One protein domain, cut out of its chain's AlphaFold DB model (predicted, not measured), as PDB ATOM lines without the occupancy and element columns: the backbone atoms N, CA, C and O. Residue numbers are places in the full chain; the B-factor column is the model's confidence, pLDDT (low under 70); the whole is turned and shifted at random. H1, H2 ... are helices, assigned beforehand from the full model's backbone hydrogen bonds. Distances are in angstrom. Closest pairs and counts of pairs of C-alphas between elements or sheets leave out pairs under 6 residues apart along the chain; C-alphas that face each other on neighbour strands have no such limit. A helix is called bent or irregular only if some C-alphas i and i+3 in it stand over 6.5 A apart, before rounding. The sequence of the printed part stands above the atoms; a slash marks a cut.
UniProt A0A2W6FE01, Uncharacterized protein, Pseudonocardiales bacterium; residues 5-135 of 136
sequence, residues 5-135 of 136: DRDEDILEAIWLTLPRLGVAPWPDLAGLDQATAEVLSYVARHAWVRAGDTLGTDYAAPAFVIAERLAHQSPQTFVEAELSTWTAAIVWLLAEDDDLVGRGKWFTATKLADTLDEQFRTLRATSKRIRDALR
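Overview. This is residues 5 to 135 of the 136 residues of an uncharacterized protein of Pseudonocardiales bacterium (UniProt A0A2W6FE01). A helical hairpin, H2 and H3, is crossed by H5, and H7 crosses H5 in turn, with short H6 at the start of H7. H1 sits at the edge, and its residues 5 to 12 stick out. The printed part has 131 residues with seven named helices, H1 to H7 in order, and no named strand: all helix. It is compact, with a radius of gyration of the C-alphas of 14.3 A and spans of 45 by 34 by 22 A.

Along the chain. H1, residues 5 to 15, begins at C-alpha 5 (348.252, 630.249, 396.788) and measures 15.7 A. H2, residues 34 to 54, measures 29.8 A. H3, residues 57 to 73, 25.6 A, is only just irregular: C-alphas 58 and 61 are 6.8 A apart. H4 is residues 75 to 78, 5.0 A; H5 residues 83 to 97, 21.3 A; H6 residues 109 to 115, 10.0 A. H7, residues 120 to 133, 19.9 A, ends at C-alpha 133 (340.597, 601.374, 416.282).

Arrangement. H1 touches no helix. H2 and H3 form a hairpin at a shallow tilt of 20 degrees; their closest C-alphas, Trp 48 and Ala 60, are 4.0 A apart. H4 only just touches H2, with 3 pairs of C-alphas within 8 A; the closest are Thr 36 and Pro 75, 6.1 A. H5 touches H2 at a steep tilt of 50 degrees, closest at the C-alphas of Ala 47 and Thr 87, 4.8 A. H5 and H7 touch about perpendicular, at 81 degrees, closest at the C-alphas of Ala 89 and Ser 127, 5.0 A. H6 touches H7 with residues 120 to 123 of H7 alone, closest at the C-alphas of Ala 113 and Phe 120, 5.2 A. Every O i to N i+4 pair is within hydrogen-bond range in H1, H5, H6 and H7, against 16 of 17 in H2 and 11 of 13 in H3; H4 is too short for such a pair.

Size, cuts and confidence. The farthest C-alphas, Asp 5 and Gly 104, are 46.7 A apart. The printed part has no cut; H1 to H2 and H5 to H6 are long links. The pLDDT is under 70 at residues 5 to 19 and 81.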
ATOM      1  N   ASP A   5     349.118 631.327 396.280       53.66
ATOM      2  CA  ASP A   5     348.252 630.249 396.788       53.66
ATOM      3  C   ASP A   5     347.388 629.575 395.704       53.66
ATOM      4  O   ASP A   5     346.958 628.436 395.848       53.66
ATOM      5  N   ARG A   6     347.132 630.253 394.576       49.34
ATOM      6  CA  ARG A   6     346.166 629.762 393.578       49.34
ATOM      7  C   ARG A   6     346.687 628.595 392.742       49.34
ATOM      8  O   ARG A   6     345.883 627.802 392.266       49.34
ATOM      9  N   ASP A   7     347.998 628.511 392.543       43.47
ATOM     10  CA  ASP A   7     348.606 627.486 391.691       43.47
ATOM     11  C   ASP A   7     348.839 626.173 392.457       43.47
ATOM     12  O   ASP A   7     348.666 625.102 391.876       43.47
ATOM     13  N   GLU A   8     349.141 626.232 393.761       51.47
ATOM     14  CA  GLU A   8     349.209 625.041 394.628       51.47
ATOM     15  C   GLU A   8     347.832 624.389 394.796       51.47
ATOM     16  O   GLU A   8     347.712 623.185 394.564       51.47
ATOM     17  N   ASP A   9     346.780 625.177 395.045       54.28
ATOM     18  CA  ASP A   9     345.400 624.675 395.148       54.28
ATOM     19  C   ASP A   9     344.927 623.986 393.855       54.28
ATOM     20  O   ASP A   9     344.222 622.973 393.884       54.28
ATOM     21  N   ILE A  10     345.316 624.527 392.693       55.31
ATOM     22  CA  ILE A  10     344.981 623.951 391.383       55.31
ATOM     23  C   ILE A  10     345.754 622.653 391.153       55.31
ATOM     24  O   ILE A  10     345.170 621.673 390.688       55.31
ATOM     25  N   LEU A  11     347.049 622.624 391.474       50.91
ATOM     26  CA  LEU A  11     347.856 621.417 391.338       50.91
ATOM     27  C   LEU A  11     347.337 620.322 392.268       50.91
ATOM     28  O   LEU A  11     347.103 619.210 391.801       50.91
ATOM     29  N   GLU A  12     347.073 620.626 393.536       55.16
ATOM     30  CA  GLU A  12     346.512 619.674 394.496       55.16
ATOM     31  C   GLU A  12     345.130 619.168 394.046       55.16
ATOM     32  O   GLU A  12     344.867 617.965 394.065       55.16
ATOM     33  N   ALA A  13     344.264 620.046 393.523       55.09
ATOM     34  CA  ALA A  13     342.979 619.641 392.952       55.09
ATOM     35  C   ALA A  13     343.124 618.713 391.730       55.09
ATOM     36  O   ALA A  13     342.344 617.769 391.580       55.09
ATOM     37  N   ILE A  14     344.123 618.939 390.869       56.53
ATOM     38  CA  ILE A  14     344.423 618.074 389.716       56.53
ATOM     39  C   ILE A  14     344.978 616.723 390.180       56.53
ATOM     40  O   ILE A  14     344.533 615.688 389.685       56.53
ATOM     41  N   TRP A  15     345.889 616.711 391.159       53.97
ATOM     42  CA  TRP A  15     346.433 615.485 391.754       53.97
ATOM     43  C   TRP A  15     345.364 614.643 392.450       53.97
ATOM     44  O   TRP A  15     345.500 613.423 392.537       53.97
ATOM     45  N   LEU A  16     344.276 615.281 392.889       58.03
ATOM     46  CA  LEU A  16     343.138 614.620 393.515       58.03
ATOM     47  C   LEU A  16     341.988 614.294 392.552       58.03
ATOM     48  O   LEU A  16     340.902 613.897 392.987       58.03
ATOM     49  N   THR A  17     342.231 614.439 391.246       56.00
ATOM     50  CA  THR A  17     341.271 614.138 390.185       56.00
ATOM     51  C   THR A  17     341.843 613.086 389.241       56.00
ATOM     52  O   THR A  17     342.704 613.371 388.413       56.00
ATOM     53  N   LEU A  18     341.316 611.860 389.291       64.00
ATOM     54  CA  LEU A  18     341.570 610.878 388.230       64.00
ATOM     55  C   LEU A  18     340.478 611.012 387.158       64.00
ATOM     56  O   LEU A  18     339.303 611.122 387.521       64.00
ATOM     57  N   PRO A  19     340.798 610.926 385.848       66.94
ATOM     58  CA  PRO A  19     339.829 611.147 384.765       66.94
ATOM     59  C   PRO A  19     338.541 610.315 384.848       66.94
ATOM     60  O   PRO A  19     337.522 610.697 384.282       66.94
ATOM     61  N   ARG A  20     338.580 609.166 385.536       72.88
ATOM     62  CA  ARG A  20     337.424 608.276 385.743       72.88
ATOM     63  C   ARG A  20     336.831 608.349 387.151       72.88
ATOM     64  O   ARG A  20     335.713 607.890 387.336       72.88
ATOM     65  N   LEU A  21     337.572 608.890 388.118       77.38
ATOM     66  CA  LEU A  21     337.168 608.945 389.523       77.38
ATOM     67  C   LEU A  21     336.504 610.274 389.893       77.38
ATOM     68  O   LEU A  21     335.701 610.323 390.820       77.38
ATOM     69  N   GLY A  22     336.818 611.342 389.156       81.25
ATOM     70  CA  GLY A  22     336.382 612.690 389.502       81.25
ATOM     71  C   GLY A  22     337.145 613.248 390.703       81.25
ATOM     72  O   GLY A  22     338.227 612.767 391.038       81.25
ATOM     73  N   VAL A  23     336.586 614.292 391.312       82.31
ATOM     74  CA  VAL A  23     337.197 615.032 392.423       82.31
ATOM     75  C   VAL A  23     336.885 614.331 393.744       82.31
ATOM     76  O   VAL A  23     335.730 613.982 393.997       82.31
ATOM     77  N   ALA A  24     337.897 614.154 394.595       85.44
ATOM     78  CA  ALA A  24     337.691 613.657 395.952       85.44
ATOM     79  C   ALA A  24     336.731 614.572 396.750       85.44
ATOM     80  O   ALA A  24     336.881 615.798 396.694       85.44
ATOM     81  N   PRO A  25     335.769 614.011 397.509       89.44
ATOM     82  CA  PRO A  25     334.871 614.802 398.343       89.44
ATOM     83  C   PRO A  25     335.626 615.533 399.462       89.44
ATOM     84  O   PRO A  25     336.770 615.209 399.787       89.44
ATOM     85  N   TRP A  26     334.975 616.536 400.051       91.44
ATOM     86  CA  TRP A  26     335.490 617.207 401.242       91.44
ATOM     87  C   TRP A  26     335.084 616.428 402.500       91.44
ATOM     88  O   TRP A  26     333.910 616.061 402.590       91.44
ATOM     89  N   PRO A  27     336.003 616.150 403.444       94.12
ATOM     90  CA  PRO A  27     335.674 615.381 404.642       94.12
ATOM     91  C   PRO A  27     334.841 616.174 405.646       94.12
ATOM     92  O   PRO A  27     334.930 617.404 405.723       94.12
ATOM     93  N   ASP A  28     334.055 615.457 406.449       95.25
ATOM     94  CA  ASP A  28     333.346 616.038 407.583       95.25
ATOM     95  C   ASP A  28     334.316 616.352 408.730       95.25
ATOM     96  O   ASP A  28     334.820 615.461 409.421       95.25
ATOM     97  N   LEU A  29     334.563 617.645 408.933       96.56
ATOM     98  CA  LEU A  29     335.451 618.164 409.974       96.56
ATOM     99  C   LEU A  29     334.704 618.539 411.265       96.56
ATOM    100  O   LEU A  29     335.321 619.030 412.214       96.56
ATOM    101  N   ALA A  30     333.379 618.379 411.310       95.44
ATOM    102  CA  ALA A  30     332.578 618.855 412.428       95.44
ATOM    103  C   ALA A  30     332.961 618.152 413.740       95.44
ATOM    104  O   ALA A  30     332.944 616.932 413.845       95.44
ATOM    105  N   GLY A  31     333.275 618.938 414.772       94.19
ATOM    106  CA  GLY A  31     333.605 618.410 416.100       94.19
ATOM    107  C   GLY A  31     335.031 617.871 416.257       94.19
ATOM    108  O   GLY A  31     335.370 617.429 417.352       94.19
ATOM    109  N   LEU A  32     335.868 617.945 415.217       94.81
ATOM    110  CA  LEU A  32     337.290 617.615 415.304       94.81
ATOM    111  C   LEU A  32     338.100 618.801 415.842       94.81
ATOM    112  O   LEU A  32     337.759 619.964 415.614       94.81
ATOM    113  N   ASP A  33     339.195 618.508 416.545       95.06
ATOM    114  CA  ASP A  33     340.205 619.523 416.830       95.06
ATOM    115  C   ASP A  33     341.017 619.864 415.570       95.06
ATOM    116  O   ASP A  33     340.952 619.175 414.550       95.06
ATOM    117  N   GLN A  34     341.780 620.959 415.631       93.38
ATOM    118  CA  GLN A  34     342.526 621.458 414.476       93.38
ATOM    119  C   GLN A  34     343.506 620.415 413.917       93.38
ATOM    120  O   GLN A  34     343.545 620.208 412.709       93.38
ATOM    121  N   ALA A  35     344.254 619.729 414.785       92.31
ATOM    122  CA  ALA A  35     345.246 618.744 414.360       92.31
ATOM    123  C   ALA A  35     344.588 617.559 413.635       92.31
ATOM    124  O   ALA A  35     345.040 617.146 412.569       92.31
ATOM    125  N   THR A  36     343.485 617.041 414.173       94.31
ATOM    126  CA  THR A  36     342.745 615.936 413.554       94.31
ATOM    127  C   THR A  36     342.100 616.373 412.240       94.31
ATOM    128  O   THR A  36     342.125 615.617 411.270       94.31
ATOM    129  N   ALA A  37     341.560 617.594 412.175       94.25
ATOM    130  CA  ALA A  37     340.961 618.139 410.959       94.25
ATOM    131  C   ALA A  37     341.990 618.328 409.828       94.25
ATOM    132  O   ALA A  37     341.696 618.003 408.674       94.25
ATOM    133  N   GLU A  38     343.196 618.805 410.147       92.12
ATOM    134  CA  GLU A  38     344.306 618.938 409.192       92.12
ATOM    135  C   GLU A  38     344.729 617.568 408.643       92.12
ATOM    136  O   GLU A  38     344.779 617.370 407.425       92.12
ATOM    137  N   VAL A  39     344.940 616.587 409.528       93.44
ATOM    138  CA  VAL A  39     345.286 615.212 409.134       93.44
ATOM    139  C   VAL A  39     344.175 614.586 408.284       93.44
ATOM    140  O   VAL A  39     344.469 613.973 407.255       93.44
ATOM    141  N   LEU A  40     342.902 614.764 408.656       95.19
ATOM    142  CA  LEU A  40     341.766 614.209 407.913       95.19
ATOM    143  C   LEU A  40     341.646 614.808 406.511       95.19
ATOM    144  O   LEU A  40     341.434 614.066 405.549       95.19
ATOM    145  N   SER A  41     341.822 616.125 406.394       92.31
ATOM    146  CA  SER A  41     341.765 616.848 405.115       92.31
ATOM    147  C   SER A  41     342.765 616.291 404.103       92.31
ATOM    148  O   SER A  41     342.441 616.168 402.920       92.31
ATOM    149  N   TYR A  42     343.940 615.877 404.581       91.75
ATOM    150  CA  TYR A  42     344.947 615.209 403.765       91.75
ATOM    151  C   TYR A  42     344.604 613.731 403.522       91.75
ATOM    152  O   TYR A  42     344.377 613.304 402.387       91.75
ATOM    153  N   VAL A  43     344.536 612.925 404.584       94.56
ATOM    154  CA  VAL A  43     344.487 611.459 404.468       94.56
ATOM    155  C   VAL A  43     343.240 610.989 403.721       94.56
ATOM    156  O   VAL A  43     343.351 610.088 402.895       94.56
ATOM    157  N   ALA A  44     342.069 611.598 403.941       94.88
ATOM    158  CA  ALA A  44     340.840 611.156 403.279       94.88
ATOM    159  C   ALA A  44     340.916 611.318 401.753       94.88
ATOM    160  O   ALA A  44     340.603 610.388 401.004       94.88
ATOM    161  N   ARG A  45     341.391 612.477 401.281       93.25
ATOM    162  CA  ARG A  45     341.484 612.783 399.846       93.25
ATOM    163  C   ARG A  45     342.594 611.976 399.176       93.25
ATOM    164  O   ARG A  45     342.385 611.419 398.098       93.25
ATOM    165  N   HIS A  46     343.739 611.829 399.838       93.00
ATOM    166  CA  HIS A  46     344.825 610.995 399.333       93.00
ATOM    167  C   HIS A  46     344.449 609.505 399.305       93.00
ATOM    168  O   HIS A  46     344.783 608.812 398.343       93.00
ATOM    169  N   ALA A  47     343.699 609.010 400.296       95.25
ATOM    170  CA  ALA A  47     343.224 607.627 400.322       95.25
ATOM    171  C   ALA A  47     342.196 607.361 399.216       95.25
ATOM    172  O   ALA A  47     342.294 606.334 398.545       95.25
ATOM    173  N   TRP A  48     341.277 608.303 398.968       95.44
ATOM    174  CA  TRP A  48     340.325 608.247 397.851       95.44
ATOM    175  C   TRP A  48     341.041 608.026 396.514       95.44
ATOM    176  O   TRP A  48     340.751 607.078 395.782       95.44
ATOM    177  N   VAL A  49     342.022 608.874 396.214       93.25
ATOM    178  CA  VAL A  49     342.751 608.836 394.940       93.25
ATOM    179  C   VAL A  49     343.609 607.587 394.848       93.25
ATOM    180  O   VAL A  49     343.546 606.871 393.850       93.25
ATOM    181  N   ARG A  50     344.375 607.289 395.902       94.38
ATOM    182  CA  ARG A  50     345.307 606.160 395.892       94.38
ATOM    183  C   ARG A  50     344.578 604.825 395.792       94.38
ATOM    184  O   ARG A  50     345.034 603.955 395.054       94.38
ATOM    185  N   ALA A  51     343.441 604.665 396.469       95.88
ATOM    186  CA  ALA A  51     342.605 603.475 396.333       95.88
ATOM    187  C   ALA A  51     342.012 603.363 394.925       95.88
ATOM    188  O   ALA A  51     342.084 602.293 394.322       95.88
ATOM    189  N   GLY A  52     341.492 604.470 394.386       94.19
ATOM    190  CA  GLY A  52     340.933 604.523 393.039       94.19
ATOM    191  C   GLY A  52     341.930 604.143 391.942       94.19
ATOM    192  O   GLY A  52     341.577 603.398 391.029       94.19
ATOM    193  N   ASP A  53     343.172 604.618 392.051       92.56
ATOM    194  CA  ASP A  53     344.253 604.313 391.105       92.56
ATOM    195  C   ASP A  53     344.793 602.884 391.273       92.56
ATOM    196  O   ASP A  53     345.036 602.177 390.296       92.56
ATOM    197  N   THR A  54     344.935 602.428 392.522       93.44
ATOM    198  CA  THR A  54     345.591 601.146 392.828       93.44
ATOM    199  C   THR A  54     344.642 599.958 392.694       93.44
ATOM    200  O   THR A  54     344.994 598.955 392.075       93.44
ATOM    201  N   LEU A  55     343.456 600.034 393.301       93.69
ATOM    202  CA  LEU A  55     342.508 598.916 393.406       93.69
ATOM    203  C   LEU A  55     341.342 599.034 392.417       93.69
ATOM    204  O   LEU A  55     340.667 598.045 392.140       93.69
ATOM    205  N   GLY A  56     341.122 600.227 391.864       91.88
ATOM    206  CA  GLY A  56     340.002 600.544 390.985       91.88
ATOM    207  C   GLY A  56     339.032 601.534 391.624       91.88
ATOM    208  O   GLY A  56     338.999 601.721 392.839       91.88
ATOM    209  N   THR A  57     338.213 602.176 390.789       92.88
ATOM    210  CA  THR A  57     337.373 603.318 391.187       92.88
ATOM    211  C   THR A  57     336.384 603.012 392.309       92.88
ATOM    212  O   THR A  57     336.068 603.900 393.097       92.88
ATOM    213  N   ASP A  58     335.944 601.760 392.422       93.12
ATOM    214  CA  ASP A  58     334.979 601.321 393.435       93.12
ATOM    215  C   ASP A  58     335.555 601.365 394.865       93.12
ATOM    216  O   ASP A  58     334.802 601.383 395.837       93.12
ATOM    217  N   TYR A  59     336.883 601.456 395.003       95.56
ATOM    218  CA  TYR A  59     337.584 601.481 396.291       95.56
ATOM    219  C   TYR A  59     337.856 602.885 396.837       95.56
ATOM    220  O   TYR A  59     338.220 603.024 398.006       95.56
ATOM    221  N   ALA A  60     337.641 603.936 396.045       95.62
ATOM    222  CA  ALA A  60     337.905 605.308 396.470       95.62
ATOM    223  C   ALA A  60     336.985 605.767 397.612       95.62
ATOM    224  O   ALA A  60     337.456 606.266 398.637       95.62
ATOM    225  N   ALA A  61     335.674 605.548 397.466       95.00
ATOM    226  CA  ALA A  61     334.699 605.918 398.489       95.00
ATOM    227  C   ALA A  61     334.874 605.122 399.797       95.00
ATOM    228  O   ALA A  61     334.920 605.750 400.856       95.00
ATOM    229  N   PRO A  62     335.060 603.787 399.773       97.12
ATOM    230  CA  PRO A  62     335.416 603.033 400.974       97.12
ATOM    231  C   PRO A  62     336.670 603.559 401.686       97.12
ATOM    232  O   PRO A  62     336.670 603.672 402.911       97.12
ATOM    233  N   ALA A  63     337.720 603.921 400.939       97.50
ATOM    234  CA  ALA A  63     338.966 604.422 401.520       97.50
ATOM    235  C   ALA A  63     338.765 605.755 402.250       97.50
ATOM    236  O   ALA A  63     339.235 605.936 403.373       97.50
ATOM    237  N   PHE A  64     338.006 606.658 401.637       96.81
ATOM    238  CA  PHE A  64     337.637 607.935 402.239       96.81
ATOM    239  C   PHE A  64     336.822 607.755 403.525       96.81
ATOM    240  O   PHE A  64     337.164 608.328 404.557       96.81
ATOM    241  N   VAL A  65     335.807 606.884 403.497       96.62
ATOM    242  CA  VAL A  65     334.959 606.600 404.666       96.62
ATOM    243  C   VAL A  65     335.769 606.012 405.824       96.62
ATOM    244  O   VAL A  65     335.501 606.326 406.983       96.62
ATOM    245  N   ILE A  66     336.769 605.169 405.547       96.88
ATOM    246  CA  ILE A  66     337.663 604.646 406.590       96.88
ATOM    247  C   ILE A  66     338.427 605.786 407.272       96.88
ATOM    248  O   ILE A  66     338.492 605.802 408.502       96.88
ATOM    249  N   ALA A  67     338.971 606.734 406.502       96.00
ATOM    250  CA  ALA A  67     339.687 607.884 407.051       96.00
ATOM    251  C   ALA A  67     338.777 608.752 407.935       96.00
ATOM    252  O   ALA A  67     339.149 609.063 409.066       96.00
ATOM    253  N   GLU A  68     337.564 609.073 407.468       95.81
ATOM    254  CA  GLU A  68     336.591 609.842 408.258       95.81
ATOM    255  C   GLU A  68     336.230 609.127 409.556       95.81
ATOM    256  O   GLU A  68     336.328 609.694 410.645       95.81
ATOM    257  N   ARG A  69     335.860 607.847 409.466       96.00
ATOM    258  CA  ARG A  69     335.500 607.071 410.654       96.00
ATOM    259  C   ARG A  69     336.633 607.029 411.663       96.00
ATOM    260  O   ARG A  69     336.372 607.122 412.855       96.00
ATOM    261  N   LEU A  70     337.869 606.888 411.202       94.19
ATOM    262  CA  LEU A  70     339.022 606.830 412.081       94.19
ATOM    263  C   LEU A  70     339.271 608.160 412.801       94.19
ATOM    264  O   LEU A  70     339.514 608.147 414.008       94.19
ATOM    265  N   ALA A  71     339.160 609.287 412.096       94.94
ATOM    266  CA  ALA A  71     339.284 610.616 412.692       94.94
ATOM    267  C   ALA A  71     338.233 610.860 413.785       94.94
ATOM    268  O   ALA A  71     338.557 611.392 414.842       94.94
ATOM    269  N   HIS A  72     336.993 610.413 413.563       94.88
ATOM    270  CA  HIS A  72     335.888 610.608 414.510       94.88
ATOM    271  C   HIS A  72     335.872 609.595 415.663       94.88
ATOM    272  O   HIS A  72     335.517 609.940 416.787       94.88
ATOM    273  N   GLN A  73     336.243 608.338 415.409       94.38
ATOM    274  CA  GLN A  73     336.175 607.258 416.408       94.38
ATOM    275  C   GLN A  73     337.465 607.133 417.226       94.38
ATOM    276  O   GLN A  73     337.442 606.627 418.346       94.38
ATOM    277  N   SER A  74     338.608 607.552 416.681       92.25
ATOM    278  CA  SER A  74     339.924 607.381 417.311       92.25
ATOM    279  C   SER A  74     340.916 608.492 416.917       92.25
ATOM    280  O   SER A  74     342.008 608.189 416.417       92.25
ATOM    281  N   PRO A  75     340.595 609.772 417.192       90.62
ATOM    282  CA  PRO A  75     341.395 610.926 416.764       90.62
ATOM    283  C   PRO A  75     342.843 610.859 417.256       90.62
ATOM    284  O   PRO A  75     343.769 611.067 416.473       90.62
ATOM    285  N   GLN A  76     343.068 610.449 418.514       88.06
ATOM    286  CA  GLN A  76     344.423 610.325 419.065       88.06
ATOM    287  C   GLN A  76     345.302 609.331 418.296       88.06
ATOM    288  O   GLN A  76     346.498 609.543 418.149       88.06
ATOM    289  N   THR A  77     344.720 608.246 417.775       85.38
ATOM    290  CA  THR A  77     345.480 607.280 416.974       85.38
ATOM    291  C   THR A  77     345.800 607.854 415.602       85.38
ATOM    292  O   THR A  77     346.884 607.607 415.078       85.38
ATOM    293  N   PHE A  78     344.876 608.625 415.038       84.31
ATOM    294  CA  PHE A  78     344.979 609.148 413.687       84.31
ATOM    295  C   PHE A  78     346.108 610.174 413.529       84.31
ATOM    296  O   PHE A  78     346.878 610.091 412.576       84.31
ATOM    297  N   VAL A  79     346.278 611.075 414.501       85.44
ATOM    298  CA  VAL A  79     347.275 612.161 414.433       85.44
ATOM    299  C   VAL A  79     348.725 611.725 414.691       85.44
ATOM    300  O   VAL A  79     349.652 612.476 414.410       85.44
ATOM    301  N   GLU A  80     348.952 610.523 415.226       79.50
ATOM    302  CA  GLU A  80     350.289 610.067 415.641       79.50
ATOM    303  C   GLU A  80     351.152 609.476 414.517       79.50
ATOM    304  O   GLU A  80     352.349 609.271 414.722       79.50
ATOM    305  N   ALA A  81     350.574 609.129 413.366       69.62
ATOM    306  CA  ALA A  81     351.297 608.409 412.317       69.62
ATOM    307  C   ALA A  81     351.505 609.244 411.051       69.62
ATOM    308  O   ALA A  81     350.790 610.205 410.780       69.62
ATOM    309  N   GLU A  82     352.512 608.852 410.269       86.69
ATOM    310  CA  GLU A  82     352.864 609.519 409.020       86.69
ATOM    311  C   GLU A  82     351.700 609.455 408.017       86.69
ATOM    312  O   GLU A  82     351.094 608.399 407.802       86.69
ATOM    313  N   LEU A  83     351.374 610.597 407.405       88.12
ATOM    314  CA  LEU A  83     350.196 610.756 406.543       88.12
ATOM    315  C   LEU A  83     350.211 609.808 405.330       88.12
ATOM    316  O   LEU A  83     349.182 609.242 404.943       88.12
ATOM    317  N   SER A  84     351.397 609.619 404.746       87.50
ATOM    318  CA  SER A  84     351.676 608.701 403.635       87.50
ATOM    319  C   SER A  84     351.373 607.248 404.030       87.50
ATOM    320  O   SER A  84     350.643 606.548 403.321       87.50
ATOM    321  N   THR A  85     351.846 606.828 405.207       91.94
ATOM    322  CA  THR A  85     351.647 605.489 405.763       91.94
ATOM    323  C   THR A  85     350.180 605.226 406.095       91.94
ATOM    324  O   THR A  85     349.692 604.135 405.802       91.94
ATOM    325  N   TRP A  86     349.440 606.193 406.656       92.56
ATOM    326  CA  TRP A  86     347.990 606.060 406.881       92.56
ATOM    327  C   TRP A  86     347.236 605.833 405.578       92.56
ATOM    328  O   TRP A  86     346.466 604.881 405.461       92.56
ATOM    329  N   THR A  87     347.513 606.675 404.585       95.00
ATOM    330  CA  THR A  87     346.919 606.572 403.252       95.00
ATOM    331  C   THR A  87     347.153 605.181 402.664       95.00
ATOM    332  O   THR A  87     346.206 604.495 402.281       95.00
ATOM    333  N   ALA A  88     348.407 604.726 402.639       96.06
ATOM    334  CA  ALA A  88     348.771 603.421 402.100       96.06
ATOM    335  C   ALA A  88     348.155 602.259 402.902       96.06
ATOM    336  O   ALA A  88     347.666 601.291 402.320       96.06
ATOM    337  N   ALA A  89     348.119 602.360 404.232       96.62
ATOM    338  CA  ALA A  89     347.551 601.335 405.100       96.62
ATOM    339  C   ALA A  89     346.026 601.201 404.963       96.62
ATOM    340  O   ALA A  89     345.515 600.090 405.101       96.62
ATOM    341  N   ILE A  90     345.306 602.286 404.658       97.38
ATOM    342  CA  ILE A  90     343.870 602.240 404.337       97.38
ATOM    343  C   ILE A  90     343.639 601.464 403.034       97.38
ATOM    344  O   ILE A  90     342.786 600.577 402.989       97.38
ATOM    345  N   VAL A  91     344.430 601.740 401.989       97.69
ATOM    346  CA  VAL A  91     344.343 601.001 400.716       97.69
ATOM    347  C   VAL A  91     344.691 599.525 400.923       97.69
ATOM    348  O   VAL A  91     343.990 598.641 400.435       97.69
ATOM    349  N   TRP A  92     345.742 599.246 401.696       97.44
ATOM    350  CA  TRP A  92     346.120 597.886 402.068       97.44
ATOM    351  C   TRP A  92     344.992 597.150 402.802       97.44
ATOM    352  O   TRP A  92     344.684 596.011 402.459       97.44
ATOM    353  N   LEU A  93     344.367 597.801 403.789       97.06
ATOM    354  CA  LEU A  93     343.259 597.243 404.565       97.06
ATOM    355  C   LEU A  93     342.095 596.822 403.659       97.06
ATOM    356  O   LEU A  93     341.611 595.703 403.788       97.06
ATOM    357  N   LEU A  94     341.695 597.679 402.717       97.19
ATOM    358  CA  LEU A  94     340.639 597.352 401.752       97.19
ATOM    359  C   LEU A  94     341.007 596.148 400.883       97.19
ATOM    360  O   LEU A  94     340.189 595.257 400.681       97.19
ATOM    361  N   ALA A  95     342.249 596.095 400.399       96.19
ATOM    362  CA  ALA A  95     342.711 594.981 399.581       96.19
ATOM    363  C   ALA A  95     342.762 593.651 400.357       96.19
ATOM    364  O   ALA A  95     342.538 592.591 399.770       96.19
ATOM    365  N   GLU A  96     343.063 593.692 401.660       94.75
ATOM    366  CA  GLU A  96     342.965 592.524 402.539       94.75
ATOM    367  C   GLU A  96     341.513 592.097 402.768       94.75
ATOM    368  O   GLU A  96     341.212 590.908 402.648       94.75
ATOM    369  N   ASP A  97     340.635 593.041 403.109       94.38
ATOM    370  CA  ASP A  97     339.247 592.752 403.487       94.38
ATOM    371  C   ASP A  97     338.433 592.191 402.298       94.38
ATOM    372  O   ASP A  97     337.592 591.314 402.502       94.38
ATOM    373  N   ASP A  98     338.765 592.590 401.064       94.56
ATOM    374  CA  ASP A  98     338.157 592.085 399.820       94.56
ATOM    375  C   ASP A  98     338.904 590.885 399.190       94.56
ATOM    376  O   ASP A  98     338.601 590.467 398.069       94.56
ATOM    377  N   ASP A  99     339.883 590.300 399.891       92.81
ATOM    378  CA  ASP A  99     340.636 589.112 399.445       92.81
ATOM    379  C   ASP A  99     341.339 589.300 398.074       92.81
ATOM    380  O   ASP A  99     341.448 588.381 397.244       92.81
ATOM    381  N   LEU A 100     341.852 590.518 397.837       92.00
ATOM    382  CA  LEU A 100     342.601 590.901 396.631       92.00
ATOM    383  C   LEU A 100     344.095 590.554 396.716       92.00
ATOM    384  O   LEU A 100     344.795 590.577 395.696       92.00
ATOM    385  N   VAL A 101     344.595 590.230 397.912       90.25
ATOM    386  CA  VAL A 101     346.020 590.005 398.199       90.25
ATOM    387  C   VAL A 101     346.294 588.535 398.518       90.25
ATOM    388  O   VAL A 101     345.786 587.983 399.487       90.25
ATOM    389  N   GLY A 102     347.164 587.885 397.744       85.38
ATOM    390  CA  GLY A 102     347.533 586.487 397.972       85.38
ATOM    391  C   GLY A 102     348.140 585.798 396.752       85.38
ATOM    392  O   GLY A 102     348.299 586.378 395.677       85.38
ATOM    393  N   ARG A 103     348.508 584.520 396.896       80.25
ATOM    394  CA  ARG A 103     349.027 583.735 395.765       80.25
ATOM    395  C   ARG A 103     347.887 583.426 394.790       80.25
ATOM    396  O   ARG A 103     346.934 582.757 395.167       80.25
ATOM    397  N   GLY A 104     348.011 583.880 393.541       80.12
ATOM    398  CA  GLY A 104     346.972 583.719 392.512       80.12
ATOM    399  C   GLY A 104     345.827 584.735 392.602       80.12
ATOM    400  O   GLY A 104     344.832 584.578 391.903       80.12
ATOM    401  N   LYS A 105     345.961 585.755 393.459       88.31
ATOM    402  CA  LYS A 105     345.036 586.889 393.561       88.31
ATOM    403  C   LYS A 105     345.485 588.045 392.667       88.31
ATOM    404  O   LYS A 105     346.525 587.956 392.011       88.31
ATOM    405  N   TRP A 106     344.704 589.126 392.657       84.38
ATOM    406  CA  TRP A 106     345.006 590.330 391.878       84.38
ATOM    407  C   TRP A 106     346.389 590.898 392.222       84.38
ATOM    408  O   TRP A 106     347.175 591.242 391.333       84.38
ATOM    409  N   PHE A 107     346.721 590.915 393.514       88.75
ATOM    410  CA  PHE A 107     348.027 591.317 394.014       88.75
ATOM    411  C   PHE A 107     348.709 590.198 394.795       88.75
ATOM    412  O   PHE A 107     348.088 589.463 395.558       88.75
ATOM    413  N   THR A 108     350.034 590.124 394.682       92.56
ATOM    414  CA  THR A 108     350.845 589.533 395.750       92.56
ATOM    415  C   THR A 108     351.088 590.592 396.826       92.56
ATOM    416  O   THR A 108     351.101 591.785 396.528       92.56
ATOM    417  N   ALA A 109     351.328 590.162 398.067       89.50
ATOM    418  CA  ALA A 109     351.595 591.075 399.180       89.50
ATOM    419  C   ALA A 109     352.757 592.042 398.888       89.50
ATOM    420  O   ALA A 109     352.638 593.238 399.119       89.50
ATOM    421  N   THR A 110     353.856 591.534 398.325       90.81
ATOM    422  CA  THR A 110     355.016 592.356 397.954       90.81
ATOM    423  C   THR A 110     354.678 593.336 396.839       90.81
ATOM    424  O   THR A 110     354.970 594.511 396.971       90.81
ATOM    425  N   LYS A 111     353.978 592.892 395.784       93.00
ATOM    426  CA  LYS A 111     353.624 593.772 394.663       93.00
ATOM    427  C   LYS A 111     352.731 594.931 395.104       93.00
ATOM    428  O   LYS A 111     352.917 596.047 394.630       93.00
ATOM    429  N   LEU A 112     351.756 594.672 395.980       94.31
ATOM    430  CA  LEU A 112     350.910 595.741 396.503       94.31
ATOM    431  C   LEU A 112     351.714 596.691 397.395       94.31
ATOM    432  O   LEU A 112     351.582 597.895 397.237       94.31
ATOM    433  N   ALA A 113     352.574 596.169 398.274       93.94
ATOM    434  CA  ALA A 113     353.435 596.998 399.116       93.94
ATOM    435  C   ALA A 113     354.352 597.912 398.279       93.94
ATOM    436  O   ALA A 113     354.392 599.113 398.519       93.94
ATOM    437  N   ASP A 114     354.972 597.368 397.227       94.06
ATOM    438  CA  ASP A 114     355.801 598.133 396.289       94.06
ATOM    439  C   ASP A 114     354.979 599.204 395.544       94.06
ATOM    440  O   ASP A 114     355.431 600.329 395.372       94.06
ATOM    441  N   THR A 115     353.742 598.887 395.136       94.00
ATOM    442  CA  THR A 115     352.827 599.859 394.490       94.00
ATOM    443  C   THR A 115     352.419 600.980 395.454       94.00
ATOM    444  O   THR A 115     352.205 602.131 395.068       94.00
ATOM    445  N   LEU A 116     352.318 600.649 396.737       93.81
ATOM    446  CA  LEU A 116     352.012 601.590 397.802       93.81
ATOM    447  C   LEU A 116     353.249 602.339 398.323       93.81
ATOM    448  O   LEU A 116     353.087 603.185 399.198       93.81
ATOM    449  N   ASP A 117     354.427 602.102 397.738       93.94
ATOM    450  CA  ASP A 117     355.710 602.701 398.130       93.94
ATOM    451  C   ASP A 117     355.968 602.606 399.643       93.94
ATOM    452  O   ASP A 117     356.368 603.559 400.301       93.94
ATOM    453  N   GLU A 118     355.649 601.449 400.227       94.31
ATOM    454  CA  GLU A 118     355.700 601.254 401.673       94.31
ATOM    455  C   GLU A 118     356.101 599.818 402.015       94.31
ATOM    456  O   GLU A 118     355.882 598.866 401.259       94.31
ATOM    457  N   GLN A 119     356.689 599.617 403.192       93.12
ATOM    458  CA  GLN A 119     357.106 598.279 403.599       93.12
ATOM    459  C   GLN A 119     355.898 597.421 403.988       93.12
ATOM    460  O   GLN A 119     355.098 597.793 404.846       93.12
ATOM    461  N   PHE A 120     355.840 596.185 403.478       91.75
ATOM    462  CA  PHE A 120     354.801 595.205 403.835       91.75
ATOM    463  C   PHE A 120     354.577 595.074 405.353       91.75
ATOM    464  O   PHE A 120     353.443 594.965 405.818       91.75
ATOM    465  N   ARG A 121     355.659 595.073 406.146       92.50
ATOM    466  CA  ARG A 121     355.559 594.960 407.610       92.50
ATOM    467  C   ARG A 121     354.889 596.184 408.233       92.50
ATOM    468  O   ARG A 121     354.062 596.001 409.123       92.50
ATOM    469  N   THR A 122     355.219 597.380 407.750       93.12
ATOM    470  CA  THR A 122     354.589 598.638 408.162       93.12
ATOM    471  C   THR A 122     353.110 598.620 407.801       93.12
ATOM    472  O   THR A 122     352.275 598.754 408.689       93.12
ATOM    473  N   LEU A 123     352.769 598.318 406.544       93.94
ATOM    474  CA  LEU A 123     351.378 598.243 406.082       93.94
ATOM    475  C   LEU A 123     350.544 597.262 406.902       93.94
ATOM    476  O   LEU A 123     349.443 597.592 407.335       93.94
ATOM    477  N   ARG A 124     351.078 596.071 407.184       93.69
ATOM    478  CA  ARG A 124     350.383 595.065 407.991       93.69
ATOM    479  C   ARG A 124     350.180 595.508 409.444       93.69
ATOM    480  O   ARG A 124     349.137 595.228 410.029       93.69
ATOM    481  N   ALA A 125     351.172 596.163 410.047       93.81
ATOM    482  CA  ALA A 125     351.060 596.662 411.416       93.81
ATOM    483  C   ALA A 125     350.059 597.823 411.505       93.81
ATOM    484  O   ALA A 125     349.184 597.815 412.373       93.81
ATOM    485  N   THR A 126     350.145 598.778 410.577       94.19
ATOM    486  CA  THR A 126     349.272 599.952 410.543       94.19
ATOM    487  C   THR A 126     347.840 599.566 410.188       94.19
ATOM    488  O   THR A 126     346.945 599.932 410.938       94.19
ATOM    489  N   SER A 127     347.601 598.754 409.147       94.50
ATOM    490  CA  SER A 127     346.254 598.250 408.785       94.50
ATOM    491  C   SER A 127     345.569 597.528 409.946       94.50
ATOM    492  O   SER A 127     344.382 597.734 410.199       94.50
ATOM    493  N   LYS A 128     346.326 596.738 410.719       94.56
ATOM    494  CA  LYS A 128     345.827 596.147 411.961       94.56
ATOM    495  C   LYS A 128     345.430 597.221 412.981       94.56
ATOM    496  O   LYS A 128     344.334 597.133 413.520       94.56
ATOM    497  N   ARG A 129     346.270 598.237 413.211       93.12
ATOM    498  CA  ARG A 129     345.957 599.362 414.113       93.12
ATOM    499  C   ARG A 129     344.675 600.089 413.691       93.12
ATOM    500  O   ARG A 129     343.854 600.381 414.554       93.12
ATOM    501  N   ILE A 130     344.471 600.312 412.387       94.00
ATOM    502  CA  ILE A 130     343.226 600.890 411.843       94.00
ATOM    503  C   ILE A 130     342.034 600.002 412.206       94.00
ATOM    504  O   ILE A 130     341.044 600.465 412.765       94.00
ATOM    505  N   ARG A 131     342.141 598.705 411.898       94.56
ATOM    506  CA  ARG A 131     341.071 597.726 412.116       94.56
ATOM    507  C   ARG A 131     340.699 597.614 413.594       94.56
ATOM    508  O   ARG A 131     339.518 597.491 413.904       94.56
ATOM    509  N   ASP A 132     341.687 597.660 414.483       93.62
ATOM    510  CA  ASP A 132     341.479 597.616 415.929       93.62
ATOM    511  C   ASP A 132     340.786 598.902 416.425       93.62
ATOM    512  O   ASP A 132     339.811 598.809 417.168       93.62
ATOM    513  N   ALA A 133     341.202 600.079 415.941       91.44
ATOM    514  CA  ALA A 133     340.597 601.374 416.282       91.44
ATOM    515  C   ALA A 133     339.139 601.527 415.801       91.44
ATOM    516  O   ALA A 133     338.332 602.188 416.442       91.44
ATOM    517  N   LEU A 134     338.772 600.898 414.680       91.69
ATOM    518  CA  LEU A 134     337.403 600.941 414.144       91.69
ATOM    519  C   LEU A 134     336.445 599.918 414.778       91.69
ATOM    520  O   LEU A 134     335.265 599.880 414.413       91.69
ATOM    521  N   ARG A 135     336.956 599.040 415.648       87.69
ATOM    522  CA  ARG A 135     336.187 597.994 416.347       87.69
ATOM    523  C   ARG A 135     335.959 598.297 417.827       87.69
ATOM    524  O   ARG A 135     335.118 597.629 418.427       87.69
TER     525      ARG A 135